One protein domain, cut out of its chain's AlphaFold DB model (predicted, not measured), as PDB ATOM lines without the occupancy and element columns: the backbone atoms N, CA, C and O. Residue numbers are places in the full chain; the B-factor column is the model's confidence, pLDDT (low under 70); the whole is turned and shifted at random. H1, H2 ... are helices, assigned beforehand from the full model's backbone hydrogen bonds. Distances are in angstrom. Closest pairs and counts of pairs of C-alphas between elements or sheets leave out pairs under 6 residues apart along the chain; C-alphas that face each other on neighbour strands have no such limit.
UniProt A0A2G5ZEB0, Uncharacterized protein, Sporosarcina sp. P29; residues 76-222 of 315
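What this domain is: This is residues 76 to 222 of the 315 residues of an uncharacterized protein of Sporosarcina sp. P29 (UniProt A0A2G5ZEB0). The two longest helices, H2 and H5, converge as a V that closes in their later halves, and H1 bridges its open end. H3 crosses H5 on the side away from H2, H4 makes a far corner beyond the first residues of H5, and on the other side of the V H6 packs across H2, with H7 following it close to H2. The printed part has 147 residues, 114 of them in seven named helices, H1 to H7 in order, with no named strand; the class is all helix and the packing mostly crossed. It is only just compact, close to loose, with a radius of gyration of the C-alphas of 17.6 A, and spans 53 by 37 by 21 A.

Where its parts are: H1, residues 76 to 89, begins at C-alpha 76 at (-28.753, -28.711, 23.887) and is 19.8 A long. H2, residues 93 to 115, is 32.8 A long, and H3, residues 122 to 138, is 24.1 A. H4, residues 142 to 156, is 20.9 A long. H5, residues 160 to 183, is 32.1 A long, with a kink of 27 degrees near residue 169, and ends at C-alpha 183 at (-42.491, -47.913, 3.587). H6, residues 192 to 202, is 15.4 A long; H7, residues 204 to 213, is 14.0 A and ends at C-alpha 213 at (-31.257, -15.832, 21.147).

How they stand to each other: H1 and H2 form a helical hairpin, opposite ways at a steep tilt of 43 degrees; their closest C-alphas, of Leu 82 and Val 99, are 6.2 A apart. H1 touches H5 with residues 76 to 81 alone, about perpendicular at 82 degrees, closest at the C-alphas of Leu 77 and Val 166, 6.0 A. H1 also touches H4, about perpendicular at 85 degrees, with the C-alphas of Ser 84 and Phe 156 closest at 5.7 A. H2 and H5 run the same way at a steep tilt of 49 degrees and touch, closest at the C-alphas of Ile 110 and Val 177, 6.1 A. H3 and H5 touch at a steep tilt of 52 degrees, opposite ways; the C-alphas of Ile 129 and Phe 164 are closest, 6.5 A. H6 touches H2, about perpendicular at 90 degrees, closest at the C-alphas of Ser 108 and Leu 196, 5.3 A. H7 touches no helix but is near H2. Among the pairs that are apart are H2 and H4, and H5 and H7. Every O i to N i+4 pair is within hydrogen-bond range in H2, H3, H4, H6 and H7; in H1 it is 8 of 10 and in H5 18 of 20.

The domain as a whole: The two C-alphas farthest apart, of Glu 143 and Asn 187, are 54.0 A apart. The printed part has no cut and no long link. The mean pLDDT of the printed part is 90.7, and residues 187 to 188 are under 70.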
ATOM      1  N   THR A  76     -29.869 -27.832  23.522       94.75
ATOM      2  CA  THR A  76     -28.753 -28.711  23.887       94.75
ATOM      3  C   THR A  76     -28.235 -29.415  22.643       94.75
ATOM      4  O   THR A  76     -27.028 -29.457  22.428       94.75
ATOM      5  N   LEU A  77     -29.134 -29.918  21.796       95.06
ATOM      6  CA  LEU A  77     -28.762 -30.500  20.509       95.06
ATOM      7  C   LEU A  77     -27.994 -29.497  19.641       95.06
ATOM      8  O   LEU A  77     -26.910 -29.825  19.161       95.06
ATOM      9  N   TYR A  78     -28.519 -28.277  19.479       95.94
ATOM     10  CA  TYR A  78     -27.862 -27.232  18.689       95.94
ATOM     11  C   TYR A  78     -26.450 -26.928  19.194       95.94
ATOM     12  O   TYR A  78     -25.507 -26.915  18.403       95.94
ATOM     13  N   ASP A  79     -26.288 -26.716  20.503       94.25
ATOM     14  CA  ASP A  79     -24.987 -26.378  21.081       94.25
ATOM     15  C   ASP A  79     -23.980 -27.529  20.914       94.25
ATOM     16  O   ASP A  79     -22.822 -27.281  20.571       94.25
ATOM     17  N   LEU A  80     -24.417 -28.782  21.087       91.75
ATOM     18  CA  LEU A  80     -23.564 -29.961  20.911       91.75
ATOM     19  C   LEU A  80     -23.158 -30.174  19.445       91.75
ATOM     20  O   LEU A  80     -21.982 -30.412  19.172       91.75
ATOM     21  N   MET A  81     -24.096 -30.054  18.498       90.81
ATOM     22  CA  MET A  81     -23.794 -30.160  17.065       90.81
ATOM     23  C   MET A  81     -22.845 -29.045  16.616       90.81
ATOM     24  O   MET A  81     -21.852 -29.309  15.942       90.81
ATOM     25  N   LEU A  82     -23.091 -27.806  17.053       91.88
ATOM     26  CA  LEU A  82     -22.216 -26.674  16.754       91.88
ATOM     27  C   LEU A  82     -20.807 -26.891  17.309       91.88
ATOM     28  O   LEU A  82     -19.823 -26.580  16.642       91.88
ATOM     29  N   GLN A  83     -20.696 -27.420  18.524       88.94
ATOM     30  CA  GLN A  83     -19.405 -27.700  19.133       88.94
ATOM     31  C   GLN A  83     -18.645 -28.818  18.414       88.94
ATOM     32  O   GLN A  83     -17.432 -28.700  18.251       88.94
ATOM     33  N   SER A  84     -19.350 -29.853  17.951       84.81
ATOM     34  CA  SER A  84     -18.762 -30.942  17.169       84.81
ATOM     35  C   SER A  84     -18.134 -30.431  15.872       84.81
ATOM     36  O   SER A  84     -16.963 -30.681  15.609       84.81
ATOM     37  N   GLU A  85     -18.882 -29.650  15.094       83.44
ATOM     38  CA  GLU A  85     -18.441 -29.166  13.778       83.44
ATOM     39  C   GLU A  85     -17.376 -28.055  13.852       83.44
ATOM     40  O   GLU A  85     -16.579 -27.862  12.930       83.44
ATOM     41  N   ARG A  86     -17.335 -27.308  14.963       84.44
ATOM     42  CA  ARG A  86     -16.354 -26.231  15.184       84.44
ATOM     43  C   ARG A  86     -14.911 -26.717  15.177       84.44
ATOM     44  O   ARG A  86     -14.025 -25.917  14.883       84.44
ATOM     45  N   LEU A  87     -14.664 -27.979  15.520       74.38
ATOM     46  CA  LEU A  87     -13.312 -28.538  15.527       74.38
ATOM     47  C   LEU A  87     -12.709 -28.600  14.126       74.38
ATOM     48  O   LEU A  87     -11.524 -28.315  13.969       74.38
ATOM     49  N   ASP A  88     -13.536 -28.891  13.125       71.44
ATOM     50  CA  ASP A  88     -13.089 -29.061  11.746       71.44
ATOM     51  C   ASP A  88     -13.183 -27.756  10.945       71.44
ATOM     52  O   ASP A  88     -12.339 -27.480  10.092       71.44
ATOM     53  N   GLN A  89     -14.191 -26.922  11.227       74.50
ATOM     54  CA  GLN A  89     -14.521 -25.749  10.402       74.50
ATOM     55  C   GLN A  89     -14.244 -24.396  11.081       74.50
ATOM     56  O   GLN A  89     -14.369 -23.348  10.443       74.50
ATOM     57  N   GLY A  90     -13.872 -24.394  12.365       80.81
ATOM     58  CA  GLY A  90     -13.770 -23.184  13.181       80.81
ATOM     59  C   GLY A  90     -15.133 -22.577  13.531       80.81
ATOM     60  O   GLY A  90     -16.188 -23.099  13.176       80.81
ATOM     61  N   ASP A  91     -15.137 -21.452  14.254       84.06
ATOM     62  CA  ASP A  91     -16.379 -20.719  14.531       84.06
ATOM     63  C   ASP A  91     -16.675 -19.725  13.406       84.06
ATOM     64  O   ASP A  91     -15.893 -18.812  13.141       84.06
ATOM     65  N   SER A  92     -17.823 -19.889  12.751       89.62
ATOM     66  CA  SER A  92     -18.275 -18.984  11.699       89.62
ATOM     67  C   SER A  92     -19.788 -18.802  11.720       89.62
ATOM     68  O   SER A  92     -20.548 -19.656  12.182       89.62
ATOM     69  N   ASP A  93     -20.219 -17.666  11.181       92.06
ATOM     70  CA  ASP A  93     -21.620 -17.360  10.896       92.06
ATOM     71  C   ASP A  93     -22.274 -18.441  10.024       92.06
ATOM     72  O   ASP A  93     -23.393 -18.886  10.284       92.06
ATOM     73  N   GLU A  94     -21.530 -18.921   9.031       91.25
ATOM     74  CA  GLU A  94     -21.958 -19.994   8.138       91.25
ATOM     75  C   GLU A  94     -22.171 -21.306   8.875       91.25
ATOM     76  O   GLU A  94     -23.169 -21.981   8.635       91.25
ATOM     77  N   LEU A  95     -21.274 -21.657   9.799       91.00
ATOM     78  CA  LEU A  95     -21.412 -22.879  10.573       91.00
ATOM     79  C   LEU A  95     -22.651 -22.839  11.474       91.00
ATOM     80  O   LEU A  95     -23.439 -23.784  11.470       91.00
ATOM     81  N   ARG A  96     -22.858 -21.732  12.200       94.19
ATOM     82  CA  ARG A  96     -24.056 -21.537  13.036       94.19
ATOM     83  C   ARG A  96     -25.336 -21.690  12.224       94.19
ATOM     84  O   ARG A  96     -26.254 -22.386  12.651       94.19
ATOM     85  N   TYR A  97     -25.379 -21.071  11.043       94.31
ATOM     86  CA  TYR A  97     -26.523 -21.194  10.150       94.31
ATOM     87  C   TYR A  97     -26.712 -22.628   9.647       94.31
ATOM     88  O   TYR A  97     -27.825 -23.135   9.716       94.31
ATOM     89  N   ARG A  98     -25.651 -23.306   9.187       91.25
ATOM     90  CA  ARG A  98     -25.735 -24.686   8.672       91.25
ATOM     91  C   ARG A  98     -26.244 -25.674   9.718       91.25
ATOM     92  O   ARG A  98     -27.145 -26.451   9.419       91.25
ATOM     93  N   VAL A  99     -25.716 -25.616  10.940       93.69
ATOM     94  CA  VAL A  99     -26.168 -26.484  12.040       93.69
ATOM     95  C   VAL A  99     -27.636 -26.220  12.362       93.69
ATOM     96  O   VAL A  99     -28.422 -27.156  12.486       93.69
ATOM     97  N   PHE A 100     -28.029 -24.947  12.444       96.19
ATOM     98  CA  PHE A 100     -29.421 -24.584  12.686       96.19
ATOM     99  C   PHE A 100     -30.357 -25.078  11.578       96.19
ATOM    100  O   PHE A 100     -31.393 -25.674  11.855       96.19
ATOM    101  N   GLN A 101     -29.965 -24.860  10.328       94.38
ATOM    102  CA  GLN A 101     -30.716 -25.252   9.146       94.38
ATOM    103  C   GLN A 101     -30.900 -26.778   9.077       94.38
ATOM    104  O   GLN A 101     -32.013 -27.236   8.839       94.38
ATOM    105  N   SER A 102     -29.859 -27.557   9.394       93.12
ATOM    106  CA  SER A 102     -29.933 -29.024   9.467       93.12
ATOM    107  C   SER A 102     -30.922 -29.517  10.533       93.12
ATOM    108  O   SER A 102     -31.655 -30.480  10.302       93.12
ATOM    109  N   ILE A 103     -30.993 -28.840  11.685       96.69
ATOM    110  CA  ILE A 103     -31.991 -29.160  12.716       96.69
ATOM    111  C   ILE A 103     -33.403 -28.912  12.180       96.69
ATOM    112  O   ILE A 103     -34.241 -29.802  12.275       96.69
ATOM    113  N   LEU A 104     -33.657 -27.754  11.561       96.56
ATOM    114  CA  LEU A 104     -34.979 -27.445  11.006       96.56
ATOM    115  C   LEU A 104     -35.397 -28.417   9.897       96.56
ATOM    116  O   LEU A 104     -36.562 -28.799   9.838       96.56
ATOM    117  N   GLU A 105     -34.466 -28.828   9.037       94.44
ATOM    118  CA  GLU A 105     -34.719 -29.827   7.995       94.44
ATOM    119  C   GLU A 105     -35.182 -31.153   8.601       94.44
ATOM    120  O   GLU A 105     -36.253 -31.647   8.250       94.44
ATOM    121  N   ILE A 106     -34.446 -31.689   9.576       95.31
ATOM    122  CA  ILE A 106     -34.811 -32.949  10.233       95.31
ATOM    123  C   ILE A 106     -36.126 -32.818  11.017       95.31
ATOM    124  O   ILE A 106     -36.998 -33.680  10.885       95.31
ATOM    125  N   ASP A 107     -36.300 -31.752  11.801       97.19
ATOM    126  CA  ASP A 107     -37.523 -31.528  12.577       97.19
ATOM    127  C   ASP A 107     -38.752 -31.417  11.666       97.19
ATOM    128  O   ASP A 107     -39.789 -32.012  11.966       97.19
ATOM    129  N   SER A 108     -38.623 -30.736  10.521       96.44
ATOM    130  CA  SER A 108     -39.710 -30.603   9.546       96.44
ATOM    131  C   SER A 108     -40.141 -31.948   8.962       96.44
ATOM    132  O   SER A 108     -41.333 -32.210   8.806       96.44
ATOM    133  N   VAL A 109     -39.189 -32.847   8.704       94.62
ATOM    134  CA  VAL A 109     -39.467 -34.195   8.199       94.62
ATOM    135  C   VAL A 109     -40.137 -35.062   9.268       94.62
ATOM    136  O   VAL A 109     -41.069 -35.809   8.958       94.62
ATOM    137  N   ILE A 110     -39.697 -34.960  10.527       95.00
ATOM    138  CA  ILE A 110     -40.320 -35.667  11.656       95.00
ATOM    139  C   ILE A 110     -41.770 -35.203  11.845       95.00
ATOM    140  O   ILE A 110     -42.662 -36.044  11.991       95.00
ATOM    141  N   ASP A 111     -42.010 -33.892  11.816       94.88
ATOM    142  CA  ASP A 111     -43.346 -33.307  11.949       94.88
ATOM    143  C   ASP A 111     -44.264 -33.710  10.785       94.88
ATOM    144  O   ASP A 111     -45.371 -34.217  10.998       94.88
ATOM    145  N   TYR A 112     -43.752 -33.638   9.552       93.62
ATOM    146  CA  TYR A 112     -44.474 -34.108   8.376       93.62
ATOM    147  C   TYR A 112     -44.865 -35.580   8.500       93.62
ATOM    148  O   TYR A 112     -46.035 -35.921   8.319       93.62
ATOM    149  N   ALA A 113     -43.939 -36.466   8.866       93.50
ATOM    150  CA  ALA A 113     -44.257 -37.880   9.039       93.50
ATOM    151  C   ALA A 113     -45.318 -38.107  10.122       93.50
ATOM    152  O   ALA A 113     -46.218 -38.931   9.935       93.50
ATOM    153  N   ALA A 114     -45.260 -37.363  11.232       93.44
ATOM    154  CA  ALA A 114     -46.283 -37.417  12.271       93.44
ATOM    155  C   ALA A 114     -47.662 -36.997  11.734       93.44
ATOM    156  O   ALA A 114     -48.657 -37.668  12.021       93.44
ATOM    157  N   SER A 115     -47.724 -35.963  10.884       91.75
ATOM    158  CA  SER A 115     -48.960 -35.546  10.199       91.75
ATOM    159  C   SER A 115     -49.532 -36.637   9.279       91.75
ATOM    160  O   SER A 115     -50.749 -36.766   9.151       91.75
ATOM    161  N   GLN A 116     -48.662 -37.483   8.711       90.75
ATOM    162  CA  GLN A 116     -49.029 -38.645   7.894       90.75
ATOM    163  C   GLN A 116     -49.379 -39.893   8.730       90.75
ATOM    164  O   GLN A 116     -49.743 -40.933   8.182       90.75
ATOM    165  N   GLY A 117     -49.300 -39.810  10.063       91.19
ATOM    166  CA  GLY A 117     -49.674 -40.887  10.981       91.19
ATOM    167  C   GLY A 117     -48.510 -41.695  11.554       91.19
ATOM    168  O   GLY A 117     -48.762 -42.693  12.240       91.19
ATOM    169  N   TYR A 118     -47.256 -41.284  11.330       93.25
ATOM    170  CA  TYR A 118     -46.113 -41.844  12.050       93.25
ATOM    171  C   TYR A 118     -46.279 -41.631  13.557       93.25
ATOM    172  O   TYR A 118     -46.629 -40.547  14.027       93.25
ATOM    173  N   LYS A 119     -46.007 -42.683  14.329       94.00
ATOM    174  CA  LYS A 119     -45.939 -42.620  15.787       94.00
ATOM    175  C   LYS A 119     -44.560 -43.066  16.213       94.00
ATOM    176  O   LYS A 119     -44.148 -44.183  15.916       94.00
ATOM    177  N   GLU A 120     -43.870 -42.171  16.894       92.06
ATOM    178  CA  GLU A 120     -42.529 -42.417  17.390       92.06
ATOM    179  C   GLU A 120     -42.568 -43.369  18.587       92.06
ATOM    180  O   GLU A 120     -43.245 -43.101  19.582       92.06
ATOM    181  N   ASP A 121     -41.823 -44.469  18.492       92.00
ATOM    182  CA  ASP A 121     -41.597 -45.379  19.608       92.00
ATOM    183  C   ASP A 121     -40.327 -44.955  20.354       92.00
ATOM    184  O   ASP A 121     -39.198 -45.252  19.957       92.00
ATOM    185  N   ARG A 122     -40.517 -44.183  21.426       89.75
ATOM    186  CA  ARG A 122     -39.409 -43.684  22.247       89.75
ATOM    187  C   ARG A 122     -38.695 -44.798  23.002       89.75
ATOM    188  O   ARG A 122     -37.486 -44.709  23.167       89.75
ATOM    189  N   GLU A 123     -39.414 -45.836  23.422       93.06
ATOM    190  CA  GLU A 123     -38.823 -46.949  24.167       93.06
ATOM    191  C   GLU A 123     -37.937 -47.804  23.255       93.06
ATOM    192  O   GLU A 123     -36.840 -48.204  23.657       93.06
ATOM    193  N   GLU A 124     -38.367 -48.035  22.010       92.50
ATOM    194  CA  GLU A 124     -37.545 -48.703  20.998       92.50
ATOM    195  C   GLU A 124     -36.272 -47.897  20.702       92.50
ATOM    196  O   GLU A 124     -35.174 -48.456  20.710       92.50
ATOM    197  N   ILE A 125     -36.394 -46.580  20.501       90.81
ATOM    198  CA  ILE A 125     -35.235 -45.710  20.247       90.81
ATOM    199  C   ILE A 125     -34.266 -45.750  21.427       90.81
ATOM    200  O   ILE A 125     -33.080 -46.004  21.226       90.81
ATOM    201  N   ASP A 126     -34.752 -45.563  22.654       92.69
ATOM    202  CA  ASP A 126     -33.908 -45.594  23.848       92.69
ATOM    203  C   ASP A 126     -33.214 -46.955  24.008       92.69
ATOM    204  O   ASP A 126     -32.050 -47.019  24.408       92.69
ATOM    205  N   THR A 127     -33.891 -48.052  23.657       94.94
ATOM    206  CA  THR A 127     -33.305 -49.401  23.672       94.94
ATOM    207  C   THR A 127     -32.156 -49.512  22.671       94.94
ATOM    208  O   THR A 127     -31.049 -49.879  23.067       94.94
ATOM    209  N   ILE A 128     -32.373 -49.112  21.414       92.69
ATOM    210  CA  ILE A 128     -31.343 -49.132  20.360       92.69
ATOM    211  C   ILE A 128     -30.131 -48.285  20.766       92.69
ATOM    212  O   ILE A 128     -28.988 -48.721  20.625       92.69
ATOM    213  N   ILE A 129     -30.359 -47.084  21.302       92.00
ATOM    214  CA  ILE A 129     -29.283 -46.179  21.719       92.00
ATOM    215  C   ILE A 129     -28.491 -46.764  22.891       92.00
ATOM    216  O   ILE A 129     -27.259 -46.705  22.888       92.00
ATOM    217  N   ASN A 130     -29.169 -47.365  23.871       93.69
ATOM    218  CA  ASN A 130     -28.506 -48.035  24.986       93.69
ATOM    219  C   ASN A 130     -27.674 -49.236  24.514       93.69
ATOM    220  O   ASN A 130     -26.548 -49.412  24.980       93.69
ATOM    221  N   GLU A 131     -28.184 -50.040  23.579       93.31
ATOM    222  CA  GLU A 131     -27.450 -51.165  22.990       93.31
ATOM    223  C   GLU A 131     -26.214 -50.694  22.216       93.31
ATOM    224  O   GLU A 131     -25.123 -51.233  22.411       93.31
ATOM    225  N   GLN A 132     -26.343 -49.644  21.400       90.12
ATOM    226  CA  GLN A 132     -25.216 -49.044  20.679       90.12
ATOM    227  C   GLN A 132     -24.169 -48.472  21.640       90.12
ATOM    228  O   GLN A 132     -22.971 -48.685  21.444       90.12
ATOM    229  N   GLN A 133     -24.600 -47.794  22.707       91.44
ATOM    230  CA  GLN A 133     -23.699 -47.262  23.728       91.44
ATOM    231  C   GLN A 133     -22.947 -48.382  24.458       91.44
ATOM    232  O   GLN A 133     -21.735 -48.283  24.657       91.44
ATOM    233  N   GLN A 134     -23.641 -49.454  24.849       92.69
ATOM    234  CA  GLN A 134     -23.017 -50.614  25.485       92.69
ATOM    235  C   GLN A 134     -22.035 -51.301  24.539       92.69
ATOM    236  O   GLN A 134     -20.890 -51.533  24.921       92.69
ATOM    237  N   SER A 135     -22.449 -51.569  23.298       90.25
ATOM    238  CA  SER A 135     -21.596 -52.195  22.287       90.25
ATOM    239  C   SER A 135     -20.331 -51.380  22.041       90.25
ATOM    240  O   SER A 135     -19.251 -51.957  22.010       90.25
ATOM    241  N   PHE A 136     -20.443 -50.053  21.935       88.44
ATOM    242  CA  PHE A 136     -19.290 -49.172  21.758       88.44
ATOM    243  C   PHE A 136     -18.282 -49.302  22.907       88.44
ATOM    244  O   PHE A 136     -17.078 -49.339  22.674       88.44
ATOM    245  N   PHE A 137     -18.746 -49.381  24.157       89.12
ATOM    246  CA  PHE A 137     -17.845 -49.469  25.308       89.12
ATOM    247  C   PHE A 137     -17.302 -50.874  25.586       89.12
ATOM    248  O   PHE A 137     -16.256 -50.979  26.227       89.12
ATOM    249  N   ASN A 138     -17.963 -51.931  25.107       90.75
ATOM    250  CA  ASN A 138     -17.529 -53.320  25.301       90.75
ATOM    251  C   ASN A 138     -16.166 -53.622  24.657       90.75
ATOM    252  O   ASN A 138     -15.463 -54.520  25.119       90.75
ATOM    253  N   ASP A 139     -15.773 -52.850  23.644       87.31
ATOM    254  CA  ASP A 139     -14.508 -53.028  22.925       87.31
ATOM    255  C   ASP A 139     -13.288 -52.455  23.673       87.31
ATOM    256  O   ASP A 139     -12.146 -52.618  23.232       87.31
ATOM    257  N   PHE A 140     -13.493 -51.795  24.818       89.50
ATOM    258  CA  PHE A 140     -12.440 -51.097  25.553       89.50
ATOM    259  C   PHE A 140     -12.222 -51.664  26.961       89.50
ATOM    260  O   PHE A 140     -13.152 -51.943  27.715       89.50
ATOM    261  N   THR A 141     -10.958 -51.737  27.377       92.19
ATOM    262  CA  THR A 141     -10.589 -51.968  28.784       92.19
ATOM    263  C   THR A 141     -10.882 -50.735  29.650       92.19
ATOM    264  O   THR A 141     -11.006 -49.620  29.141       92.19
ATOM    265  N   GLU A 142     -10.929 -50.881  30.980       90.25
ATOM    266  CA  GLU A 142     -11.194 -49.750  31.891       90.25
ATOM    267  C   GLU A 142     -10.211 -48.577  31.734       90.25
ATOM    268  O   GLU A 142     -10.605 -47.411  31.828       90.25
ATOM    269  N   GLU A 143      -8.927 -48.861  31.499       90.00
ATOM    270  CA  GLU A 143      -7.910 -47.825  31.289       90.00
ATOM    271  C   GLU A 143      -8.116 -47.098  29.955       90.00
ATOM    272  O   GLU A 143      -8.072 -45.865  29.906       90.00
ATOM    273  N   GLN A 144      -8.430 -47.845  28.892       90.94
ATOM    274  CA  GLN A 144      -8.763 -47.273  27.585       90.94
ATOM    275  C   GLN A 144     -10.033 -46.420  27.663       90.94
ATOM    276  O   GLN A 144     -10.039 -45.304  27.154       90.94
ATOM    277  N   LEU A 145     -11.065 -46.877  28.379       90.50
ATOM    278  CA  LEU A 145     -12.305 -46.123  28.584       90.50
ATOM    279  C   LEU A 145     -12.063 -44.769  29.248       90.50
ATOM    280  O   LEU A 145     -12.674 -43.777  28.851       90.50
ATOM    281  N   LYS A 146     -11.179 -44.697  30.252       91.69
ATOM    282  CA  LYS A 146     -10.826 -43.418  30.891       91.69
ATOM    283  C   LYS A 146     -10.161 -42.469  29.896       91.69
ATOM    284  O   LYS A 146     -10.526 -41.296  29.856       91.69
ATOM    285  N   SER A 147      -9.225 -42.978  29.095       91.38
ATOM    286  CA  SER A 147      -8.537 -42.196  28.063       91.38
ATOM    287  C   SER A 147      -9.509 -41.683  26.997       91.38
ATOM    288  O   SER A 147      -9.558 -40.487  26.727       91.38
ATOM    289  N   VAL A 148     -10.359 -42.564  26.466       89.81
ATOM    290  CA  VAL A 148     -11.341 -42.255  25.417       89.81
ATOM    291  C   VAL A 148     -12.387 -41.252  25.911       89.81
ATOM    292  O   VAL A 148     -12.645 -40.251  25.246       89.81
ATOM    293  N   LYS A 149     -12.935 -41.434  27.121       90.50
ATOM    294  CA  LYS A 149     -13.875 -40.468  27.725       90.50
ATOM    295  C   LYS A 149     -13.239 -39.100  27.949       90.50
ATOM    296  O   LYS A 149     -13.908 -38.087  27.760       90.50
ATOM    297  N   LYS A 150     -11.967 -39.070  28.358       91.62
ATOM    298  CA  LYS A 150     -11.228 -37.820  28.516       91.62
ATOM    299  C   LYS A 150     -11.008 -37.142  27.164       91.62
ATOM    300  O   LYS A 150     -11.337 -35.976  27.045       91.62
ATOM    301  N   ALA A 151     -10.546 -37.872  26.149       89.19
ATOM    302  CA  ALA A 151     -10.348 -37.334  24.804       89.19
ATOM    303  C   ALA A 151     -11.647 -36.770  24.206       89.19
ATOM    304  O   ALA A 151     -11.629 -35.698  23.613       89.19
ATOM    305  N   GLN A 152     -12.782 -37.443  24.417       87.44
ATOM    306  CA  GLN A 152     -14.092 -36.945  23.996       87.44
ATOM    307  C   GLN A 152     -14.421 -35.591  24.639       87.44
ATOM    308  O   GLN A 152     -14.829 -34.664  23.948       87.44
ATOM    309  N   MET A 153     -14.208 -35.465  25.950       90.12
ATOM    310  CA  MET A 153     -14.438 -34.209  26.664       90.12
ATOM    311  C   MET A 153     -13.430 -33.124  26.261       90.12
ATOM    312  O   MET A 153     -13.819 -31.980  26.073       90.12
ATOM    313  N   ASP A 154     -12.151 -33.466  26.113       88.00
ATOM    314  CA  ASP A 154     -11.092 -32.505  25.790       88.00
ATOM    315  C   ASP A 154     -11.245 -31.959  24.359       88.00
ATOM    316  O   ASP A 154     -11.042 -30.767  24.136       88.00
ATOM    317  N   ASN A 155     -11.640 -32.810  23.404       84.88
ATOM    318  CA  ASN A 155     -11.822 -32.412  22.009       84.88
ATOM    319  C   ASN A 155     -13.191 -31.765  21.794       84.88
ATOM    320  O   ASN A 155     -13.277 -30.642  21.322       84.88
ATOM    321  N   PHE A 156     -14.269 -32.452  22.166       82.62
ATOM    322  CA  PHE A 156     -15.626 -32.043  21.802       82.62
ATOM    323  C   PHE A 156     -16.348 -31.278  22.913       82.62
ATOM    324  O   PHE A 156     -17.419 -30.743  22.673       82.62
ATOM    325  N   GLY A 157     -15.803 -31.223  24.132       84.75
ATOM    326  CA  GLY A 157     -16.395 -30.511  25.275       84.75
ATOM    327  C   GLY A 157     -17.748 -31.040  25.753       84.75
ATOM    328  O   GLY A 157     -18.444 -30.356  26.501       84.75
ATOM    329  N   TYR A 158     -18.097 -32.266  25.369       87.62
ATOM    330  CA  TYR A 158     -19.244 -32.998  25.888       87.62
ATOM    331  C   TYR A 158     -18.902 -34.465  26.117       87.62
ATOM    332  O   TYR A 158     -17.944 -35.007  25.576       87.62
ATOM    333  N   SER A 159     -19.688 -35.127  26.958       91.81
ATOM    334  CA  SER A 159     -19.508 -36.542  27.279       91.81
ATOM    335  C   SER A 159     -20.116 -37.460  26.217       91.81
ATOM    336  O   SER A 159     -21.057 -37.089  25.516       91.81
ATOM    337  N   TYR A 160     -19.666 -38.716  26.172       88.81
ATOM    338  CA  TYR A 160     -20.356 -39.742  25.386       88.81
ATOM    339  C   TYR A 160     -21.826 -39.906  25.791       88.81
ATOM    340  O   TYR A 160     -22.652 -40.189  24.938       88.81
ATOM    341  N   ASP A 161     -22.186 -39.702  27.061       91.00
ATOM    342  CA  ASP A 161     -23.592 -39.774  27.478       91.00
ATOM    343  C   ASP A 161     -24.451 -38.736  26.740       91.00
ATOM    344  O   ASP A 161     -25.504 -39.075  26.209       91.00
ATOM    345  N   GLN A 162     -23.954 -37.501  26.626       90.62
ATOM    346  CA  GLN A 162     -24.606 -36.444  25.848       90.62
ATOM    347  C   GLN A 162     -24.627 -36.771  24.352       90.62
ATOM    348  O   GLN A 162     -25.655 -36.587  23.708       90.62
ATOM    349  N   TYR A 163     -23.532 -37.307  23.809       88.81
ATOM    350  CA  TYR A 163     -23.490 -37.752  22.415       88.81
ATOM    351  C   TYR A 163     -24.582 -38.790  22.112       88.81
ATOM    352  O   TYR A 163     -25.383 -38.587  21.205       88.81
ATOM    353  N   PHE A 164     -24.659 -39.871  22.893       90.75
ATOM    354  CA  PHE A 164     -25.627 -40.947  22.669       90.75
ATOM    355  C   PHE A 164     -27.073 -40.477  22.913       90.75
ATOM    356  O   PHE A 164     -27.945 -40.651  22.060       90.75
ATOM    357  N   LYS A 165     -27.338 -39.827  24.051       92.00
ATOM    358  CA  LYS A 165     -28.707 -39.454  24.454       92.00
ATOM    359  C   LYS A 165     -29.282 -38.248  23.723       92.00
ATOM    360  O   LYS A 165     -30.497 -38.091  23.704       92.00
ATOM    361  N   VAL A 166     -28.440 -37.378  23.166       91.38
ATOM    362  CA  VAL A 166     -28.905 -36.177  22.462       91.38
ATOM    363  C   VAL A 166     -28.695 -36.340  20.964       91.38
ATOM    364  O   VAL A 166     -29.669 -36.492  20.232       91.38
ATOM    365  N   ILE A 167     -27.440 -36.380  20.508       88.38
ATOM    366  CA  ILE A 167     -27.119 -36.399  19.074       88.38
ATOM    367  C   ILE A 167     -27.582 -37.710  18.434       88.38
ATOM    368  O   ILE A 167     -28.349 -37.691  17.477       88.38
ATOM    369  N   LEU A 168     -27.153 -38.860  18.961       89.12
ATOM    370  CA  LEU A 168     -27.447 -40.141  18.317       89.12
ATOM    371  C   LEU A 168     -28.933 -40.491  18.399       89.12
ATOM    372  O   LEU A 168     -29.498 -40.990  17.431       89.12
ATOM    373  N   THR A 169     -29.584 -40.155  19.513       92.62
ATOM    374  CA  THR A 169     -31.041 -40.261  19.650       92.62
ATOM    375  C   THR A 169     -31.746 -39.428  18.580       92.62
ATOM    376  O   THR A 169     -32.632 -39.936  17.900       92.62
ATOM    377  N   TYR A 170     -31.330 -38.177  18.367       93.06
ATOM    378  CA  TYR A 170     -31.885 -37.322  17.318       93.06
ATOM    379  C   TYR A 170     -31.703 -37.915  15.912       93.06
ATOM    380  O   TYR A 170     -32.668 -38.028  15.152       93.06
ATOM    381  N   THR A 171     -30.504 -38.405  15.599       90.75
ATOM    382  CA  THR A 171     -30.211 -39.083  14.327       90.75
ATOM    383  C   THR A 171     -31.037 -40.361  14.144       90.75
ATOM    384  O   THR A 171     -31.519 -40.642  13.042       90.75
ATOM    385  N   GLN A 172     -31.255 -41.131  15.213       93.19
ATOM    386  CA  GLN A 172     -32.069 -42.346  15.171       93.19
ATOM    387  C   GLN A 172     -33.548 -42.028  14.927       93.19
ATOM    388  O   GLN A 172     -34.188 -42.718  14.133       93.19
ATOM    389  N   ARG A 173     -34.082 -40.957  15.533       94.44
ATOM    390  CA  ARG A 173     -35.445 -40.465  15.255       94.44
ATOM    391  C   ARG A 173     -35.622 -40.161  13.769       94.44
ATOM    392  O   ARG A 173     -36.542 -40.684  13.143       94.44
ATOM    393  N   HIS A 174     -34.698 -39.391  13.192       93.31
ATOM    394  CA  HIS A 174     -34.711 -39.076  11.763       93.31
ATOM    395  C   HIS A 174     -34.638 -40.342  10.897       93.31
ATOM    396  O   HIS A 174     -35.437 -40.522   9.980       93.31
ATOM    397  N   THR A 175     -33.741 -41.272  11.237       92.25
ATOM    398  CA  THR A 175     -33.582 -42.552  10.526       92.25
ATOM    399  C   THR A 175     -34.873 -43.374  10.535       92.25
ATOM    400  O   THR A 175     -35.288 -43.898   9.500       92.25
ATOM    401  N   ASN A 176     -35.541 -43.469  11.686       94.06
ATOM    402  CA  ASN A 176     -36.802 -44.194  11.822       94.06
ATOM    403  C   ASN A 176     -37.915 -43.552  10.989       94.06
ATOM    404  O   ASN A 176     -38.647 -44.270  10.305       94.06
ATOM    405  N   VAL A 177     -38.002 -42.221  10.996       93.69
ATOM    406  CA  VAL A 177     -38.957 -41.471  10.174       93.69
ATOM    407  C   VAL A 177     -38.719 -41.702   8.686       93.69
ATOM    408  O   VAL A 177     -39.653 -42.071   7.975       93.69
ATOM    409  N   MET A 178     -37.480 -41.565   8.211       90.75
ATOM    410  CA  MET A 178     -37.154 -41.771   6.796       90.75
ATOM    411  C   MET A 178     -37.465 -43.203   6.348       90.75
ATOM    412  O   MET A 178     -38.070 -43.418   5.296       90.75
ATOM    413  N   ASN A 179     -37.136 -44.196   7.179       90.94
ATOM    414  CA  ASN A 179     -37.497 -45.591   6.928       90.94
ATOM    415  C   ASN A 179     -39.016 -45.809   6.905       90.94
ATOM    416  O   ASN A 179     -39.513 -46.606   6.107       90.94
ATOM    417  N   TRP A 180     -39.765 -45.125   7.770       93.31
ATOM    418  CA  TRP A 180     -41.219 -45.222   7.807       93.31
ATOM    419  C   TRP A 180     -41.867 -44.575   6.581       93.31
ATOM    420  O   TRP A 180     -42.677 -45.234   5.929       93.31
ATOM    421  N   LEU A 181     -41.478 -43.345   6.226       90.88
ATOM    422  CA  LEU A 181     -41.977 -42.620   5.050       90.88
ATOM    423  C   LEU A 181     -41.751 -43.424   3.774       90.88
ATOM    424  O   LEU A 181     -42.615 -43.513   2.908       90.88
ATOM    425  N   GLN A 182     -40.608 -44.092   3.688       86.38
ATOM    426  CA  GLN A 182     -40.266 -44.910   2.541       86.38
ATOM    427  C   GLN A 182     -41.093 -46.208   2.441       86.38
ATOM    428  O   GLN A 182     -41.324 -46.701   1.333       86.38
ATOM    429  N   ARG A 183     -41.565 -46.763   3.565       88.94
ATOM    430  CA  ARG A 183     -42.491 -47.913   3.587       88.94
ATOM    431  C   ARG A 183     -43.949 -47.500   3.379       88.94
ATOM    432  O   ARG A 183     -44.715 -48.275   2.818       88.94
ATOM    433  N   ASN A 184     -44.317 -46.301   3.819       88.25
ATOM    434  CA  ASN A 184     -45.683 -45.775   3.815       88.25
ATOM    435  C   ASN A 184     -45.833 -44.636   2.805       88.25
ATOM    436  O   ASN A 184     -46.509 -43.658   3.108       88.25
ATOM    437  N   LYS A 185     -45.150 -44.759   1.653       79.38
ATOM    438  CA  LYS A 185     -44.975 -43.707   0.641       79.38
ATOM    439  C   LYS A 185     -46.216 -42.806   0.555       79.38
ATOM    440  O   LYS A 185     -47.273 -43.319   0.175       79.38
ATOM    441  N   PRO A 186     -46.109 -41.514   0.915       71.56
ATOM    442  CA  PRO A 186     -47.183 -40.561   0.697       71.56
ATOM    443  C   PRO A 186     -47.613 -40.595  -0.772       71.56
ATOM    444  O   PRO A 186     -46.811 -40.881  -1.661       71.56
ATOM    445  N   ASN A 187     -48.898 -40.353  -1.026       65.19
ATOM    446  CA  ASN A 187     -49.438 -40.397  -2.388       65.19
ATOM    447  C   ASN A 187     -48.991 -39.196  -3.242       65.19
ATOM    448  O   ASN A 187     -49.297 -39.160  -4.432       65.19
ATOM    449  N   ASP A 188     -48.333 -38.207  -2.637       69.44
ATOM    450  CA  ASP A 188     -47.879 -36.970  -3.254       69.44
ATOM    451  C   ASP A 188     -46.353 -36.941  -3.452       69.44
ATOM    452  O   ASP A 188     -45.577 -37.529  -2.700       69.44
ATOM    453  N   GLU A 189     -45.906 -36.218  -4.480       80.81
ATOM    454  CA  GLU A 189     -44.483 -35.964  -4.758       80.81
ATOM    455  C   GLU A 189     -43.923 -34.828  -3.885       80.81
ATOM    456  O   GLU A 189     -43.118 -34.013  -4.333       80.81
ATOM    457  N   THR A 190     -44.370 -34.746  -2.630       88.75
ATOM    458  CA  THR A 190     -43.982 -33.667  -1.725       88.75
ATOM    459  C   THR A 190     -42.467 -33.660  -1.518       88.75
ATOM    460  O   THR A 190     -41.850 -34.663  -1.127       88.75
ATOM    461  N   THR A 191     -41.857 -32.507  -1.797       90.38
ATOM    462  CA  THR A 191     -40.409 -32.319  -1.700       90.38
ATOM    463  C   THR A 191     -39.985 -31.947  -0.286       90.38
ATOM    464  O   THR A 191     -40.772 -31.429   0.514       90.38
ATOM    465  N   GLN A 192     -38.706 -32.166   0.025       91.12
ATOM    466  CA  GLN A 192     -38.151 -31.724   1.305       91.12
ATOM    467  C   GLN A 192     -38.267 -30.202   1.485       91.12
ATOM    468  O   GLN A 192     -38.589 -29.736   2.577       91.12
ATOM    469  N   ARG A 193     -38.082 -29.425   0.405       92.50
ATOM    470  CA  ARG A 193     -38.259 -27.965   0.415       92.50
ATOM    471  C   ARG A 193     -39.670 -27.569   0.837       92.50
ATOM    472  O   ARG A 193     -39.823 -26.708   1.696       92.50
ATOM    473  N   GLN A 194     -40.691 -28.199   0.258       93.44
ATOM    474  CA  GLN A 194     -42.088 -27.883   0.568       93.44
ATOM    475  C   GLN A 194     -42.426 -28.165   2.036       93.44
ATOM    476  O   GLN A 194     -43.097 -27.354   2.676       93.44
ATOM    477  N   ILE A 195     -41.925 -29.282   2.574       94.44
ATOM    478  CA  ILE A 195     -42.082 -29.649   3.988       94.44
ATOM    479  C   ILE A 195     -41.421 -28.604   4.890       94.44
ATOM    480  O   ILE A 195     -42.061 -28.076   5.801       94.44
ATOM    481  N   LEU A 196     -40.165 -28.263   4.604       95.31
ATOM    482  CA  LEU A 196     -39.414 -27.288   5.383       95.31
ATOM    483  C   LEU A 196     -40.072 -25.902   5.352       95.31
ATOM    484  O   LEU A 196     -40.225 -25.279   6.401       95.31
ATOM    485  N   ASP A 197     -40.483 -25.417   4.181       94.75
ATOM    486  CA  ASP A 197     -41.095 -24.092   4.035       94.75
ATOM    487  C   ASP A 197     -42.431 -24.007   4.795       94.75
ATOM    488  O   ASP A 197     -42.718 -22.998   5.452       94.75
ATOM    489  N   ALA A 198     -43.244 -25.071   4.751       95.00
ATOM    490  CA  ALA A 198     -44.486 -25.159   5.516       95.00
ATOM    491  C   ALA A 198     -44.217 -25.144   7.031       95.00
ATOM    492  O   ALA A 198     -44.818 -24.344   7.752       95.00
ATOM    493  N   PHE A 199     -43.260 -25.952   7.490       96.00
ATOM    494  CA  PHE A 199     -42.849 -26.038   8.890       96.00
ATOM    495  C   PHE A 199     -42.296 -24.708   9.421       96.00
ATOM    496  O   PHE A 199     -42.702 -24.216  10.477       96.00
ATOM    497  N   GLN A 200     -41.404 -24.062   8.662       95.00
ATOM    498  CA  GLN A 200     -40.831 -22.768   9.033       95.00
ATOM    499  C   GLN A 200     -41.897 -21.674   9.125       95.00
ATOM    500  O   GLN A 200     -41.832 -20.817  10.009       95.00
ATOM    501  N   LYS A 201     -42.895 -21.708   8.236       95.56
ATOM    502  CA  LYS A 201     -44.029 -20.785   8.274       95.56
ATOM    503  C   LYS A 201     -44.912 -21.022   9.497       95.56
ATOM    504  O   LYS A 201     -45.322 -20.055  10.138       95.56
ATOM    505  N   GLU A 202     -45.199 -22.278   9.830       95.25
ATOM    506  CA  GLU A 202     -46.006 -22.631  11.001       95.25
ATOM    507  C   GLU A 202     -45.324 -22.232  12.318       95.25
ATOM    508  O   GLU A 202     -45.968 -21.711  13.232       95.25
ATOM    509  N   HIS A 203     -44.006 -22.419  12.412       95.31
ATOM    510  CA  HIS A 203     -43.235 -22.205  13.639       95.31
ATOM    511  C   HIS A 203     -42.377 -20.937  13.634       95.31
ATOM    512  O   HIS A 203     -41.450 -20.806  14.440       95.31
ATOM    513  N   GLN A 204     -42.712 -19.970  12.775       95.06
ATOM    514  CA  GLN A 204     -41.926 -18.755  12.553       95.06
ATOM    515  C   GLN A 204     -41.541 -18.044  13.857       95.06
ATOM    516  O   GLN A 204     -40.392 -17.658  14.030       95.06
ATOM    517  N   GLN A 205     -42.476 -17.903  14.805       94.50
ATOM    518  CA  GLN A 205     -42.215 -17.214  16.075       94.50
ATOM    519  C   GLN A 205     -41.129 -17.904  16.913       94.50
ATOM    520  O   GLN A 205     -40.254 -17.232  17.458       94.50
ATOM    521  N   VAL A 206     -41.172 -19.237  17.008       95.38
ATOM    522  CA  VAL A 206     -40.193 -20.029  17.772       95.38
ATOM    523  C   VAL A 206     -38.827 -19.981  17.093       95.38
ATOM    524  O   VAL A 206     -37.816 -19.771  17.761       95.38
ATOM    525  N   ILE A 207     -38.810 -20.113  15.765       95.56
ATOM    526  CA  ILE A 207     -37.603 -20.049  14.938       95.56
ATOM    527  C   ILE A 207     -36.933 -18.682  15.084       95.56
ATOM    528  O   ILE A 207     -35.768 -18.625  15.462       95.56
ATOM    529  N   THR A 208     -37.670 -17.584  14.884       95.00
ATOM    530  CA  THR A 208     -37.135 -16.222  15.023       95.00
ATOM    531  C   THR A 208     -36.578 -15.973  16.422       95.00
ATOM    532  O   THR A 208     -35.451 -15.502  16.549       95.00
ATOM    533  N   ALA A 209     -37.307 -16.358  17.475       95.75
ATOM    534  CA  ALA A 209     -36.833 -16.192  18.846       95.75
ATOM    535  C   ALA A 209     -35.532 -16.970  19.117       95.75
ATOM    536  O   ALA A 209     -34.647 -16.477  19.819       95.75
ATOM    537  N   PHE A 210     -35.388 -18.176  18.558       96.44
ATOM    538  CA  PHE A 210     -34.164 -18.963  18.698       96.44
ATOM    539  C   PHE A 210     -32.999 -18.368  17.899       96.44
ATOM    540  O   PHE A 210     -31.895 -18.248  18.432       96.44
ATOM    541  N   THR A 211     -33.249 -17.940  16.657       96.12
ATOM    542  CA  THR A 211     -32.275 -17.246  15.804       96.12
ATOM    543  C   THR A 211     -31.725 -16.000  16.497       96.12
ATOM    544  O   THR A 211     -30.510 -15.823  16.552       96.12
ATOM    545  N   GLU A 212     -32.591 -15.181  17.098       96.31
ATOM    546  CA  GLU A 212     -32.190 -14.003  17.875       96.31
ATOM    547  C   GLU A 212     -31.409 -14.390  19.136       96.31
ATOM    548  O   GLU A 212     -30.332 -13.849  19.389       96.31
ATOM    549  N   LYS A 213     -31.904 -15.366  19.910       96.62
ATOM    550  CA  LYS A 213     -31.257 -15.832  21.147       96.62
ATOM    551  C   LYS A 213     -29.835 -16.345  20.906       96.62
ATOM    552  O   LYS A 213     -28.957 -16.120  21.737       96.62
ATOM    553  N   LYS A 214     -29.622 -17.076  19.811       95.62
ATOM    554  CA  LYS A 214     -28.336 -17.697  19.460       95.62
ATOM    555  C   LYS A 214     -27.497 -16.854  18.499       95.62
ATOM    556  O   LYS A 214     -26.426 -17.310  18.098       95.62
ATOM    557  N   SER A 215     -27.955 -15.649  18.149       94.94
ATOM    558  CA  SER A 215     -27.304 -14.764  17.176       94.94
ATOM    559  C   SER A 215     -26.971 -15.487  15.863       94.94
ATOM    560  O   SER A 215     -25.861 -15.376  15.339       94.94
ATOM    561  N   ILE A 216     -27.915 -16.285  15.360       94.56
ATOM    562  CA  ILE A 216     -27.749 -17.027  14.109       94.56
ATOM    563  C   ILE A 216     -27.979 -16.045  12.947       94.56
ATOM    564  O   ILE A 216     -29.019 -15.387  12.899       94.56
ATOM    565  N   PRO A 217     -27.028 -15.904  12.012       91.44
ATOM    566  CA  PRO A 217     -27.154 -14.970  10.896       91.44
ATOM    567  C   PRO A 217     -28.197 -15.459   9.887       91.44
ATOM    568  O   PRO A 217     -28.363 -16.656   9.680       91.44
ATOM    569  N   TYR A 218     -28.871 -14.541   9.195       88.31
ATOM    570  CA  TYR A 218     -29.822 -14.904   8.143       88.31
ATOM    571  C   TYR A 218     -29.093 -15.143   6.811       88.31
ATOM    572  O   TYR A 218     -28.828 -14.202   6.065       88.31
ATOM    573  N   LEU A 219     -28.746 -16.401   6.520       87.00
ATOM    574  CA  LEU A 219     -27.971 -16.791   5.329       87.00
ATOM    575  C   LEU A 219     -28.766 -17.636   4.324       87.00
ATOM    576  O   LEU A 219     -28.178 -18.273   3.451       87.00
ATOM    577  N   THR A 220     -30.099 -17.615   4.395       79.94
ATOM    578  CA  THR A 220     -30.972 -18.440   3.545       79.94
ATOM    579  C   THR A 220     -30.668 -18.287   2.063       79.94
ATOM    580  O   THR A 220     -30.551 -19.290   1.374       79.94
ATOM    581  N   GLY A 221     -30.433 -17.068   1.568       80.19
ATOM    582  CA  GLY A 221     -30.087 -16.856   0.159       80.19
ATOM    583  C   GLY A 221     -28.811 -17.581  -0.289       80.19
ATOM    584  O   GLY A 221     -28.754 -18.046  -1.420       80.19
ATOM    585  N   LYS A 222     -27.816 -17.726   0.598       82.31
ATOM    586  CA  LYS A 222     -26.545 -18.400   0.291       82.31
ATOM    587  C   LYS A 222     -26.703 -19.919   0.201       82.31
ATOM    588  O   LYS A 222     -26.062 -20.545  -0.630       82.31
TER     589      LYS A 222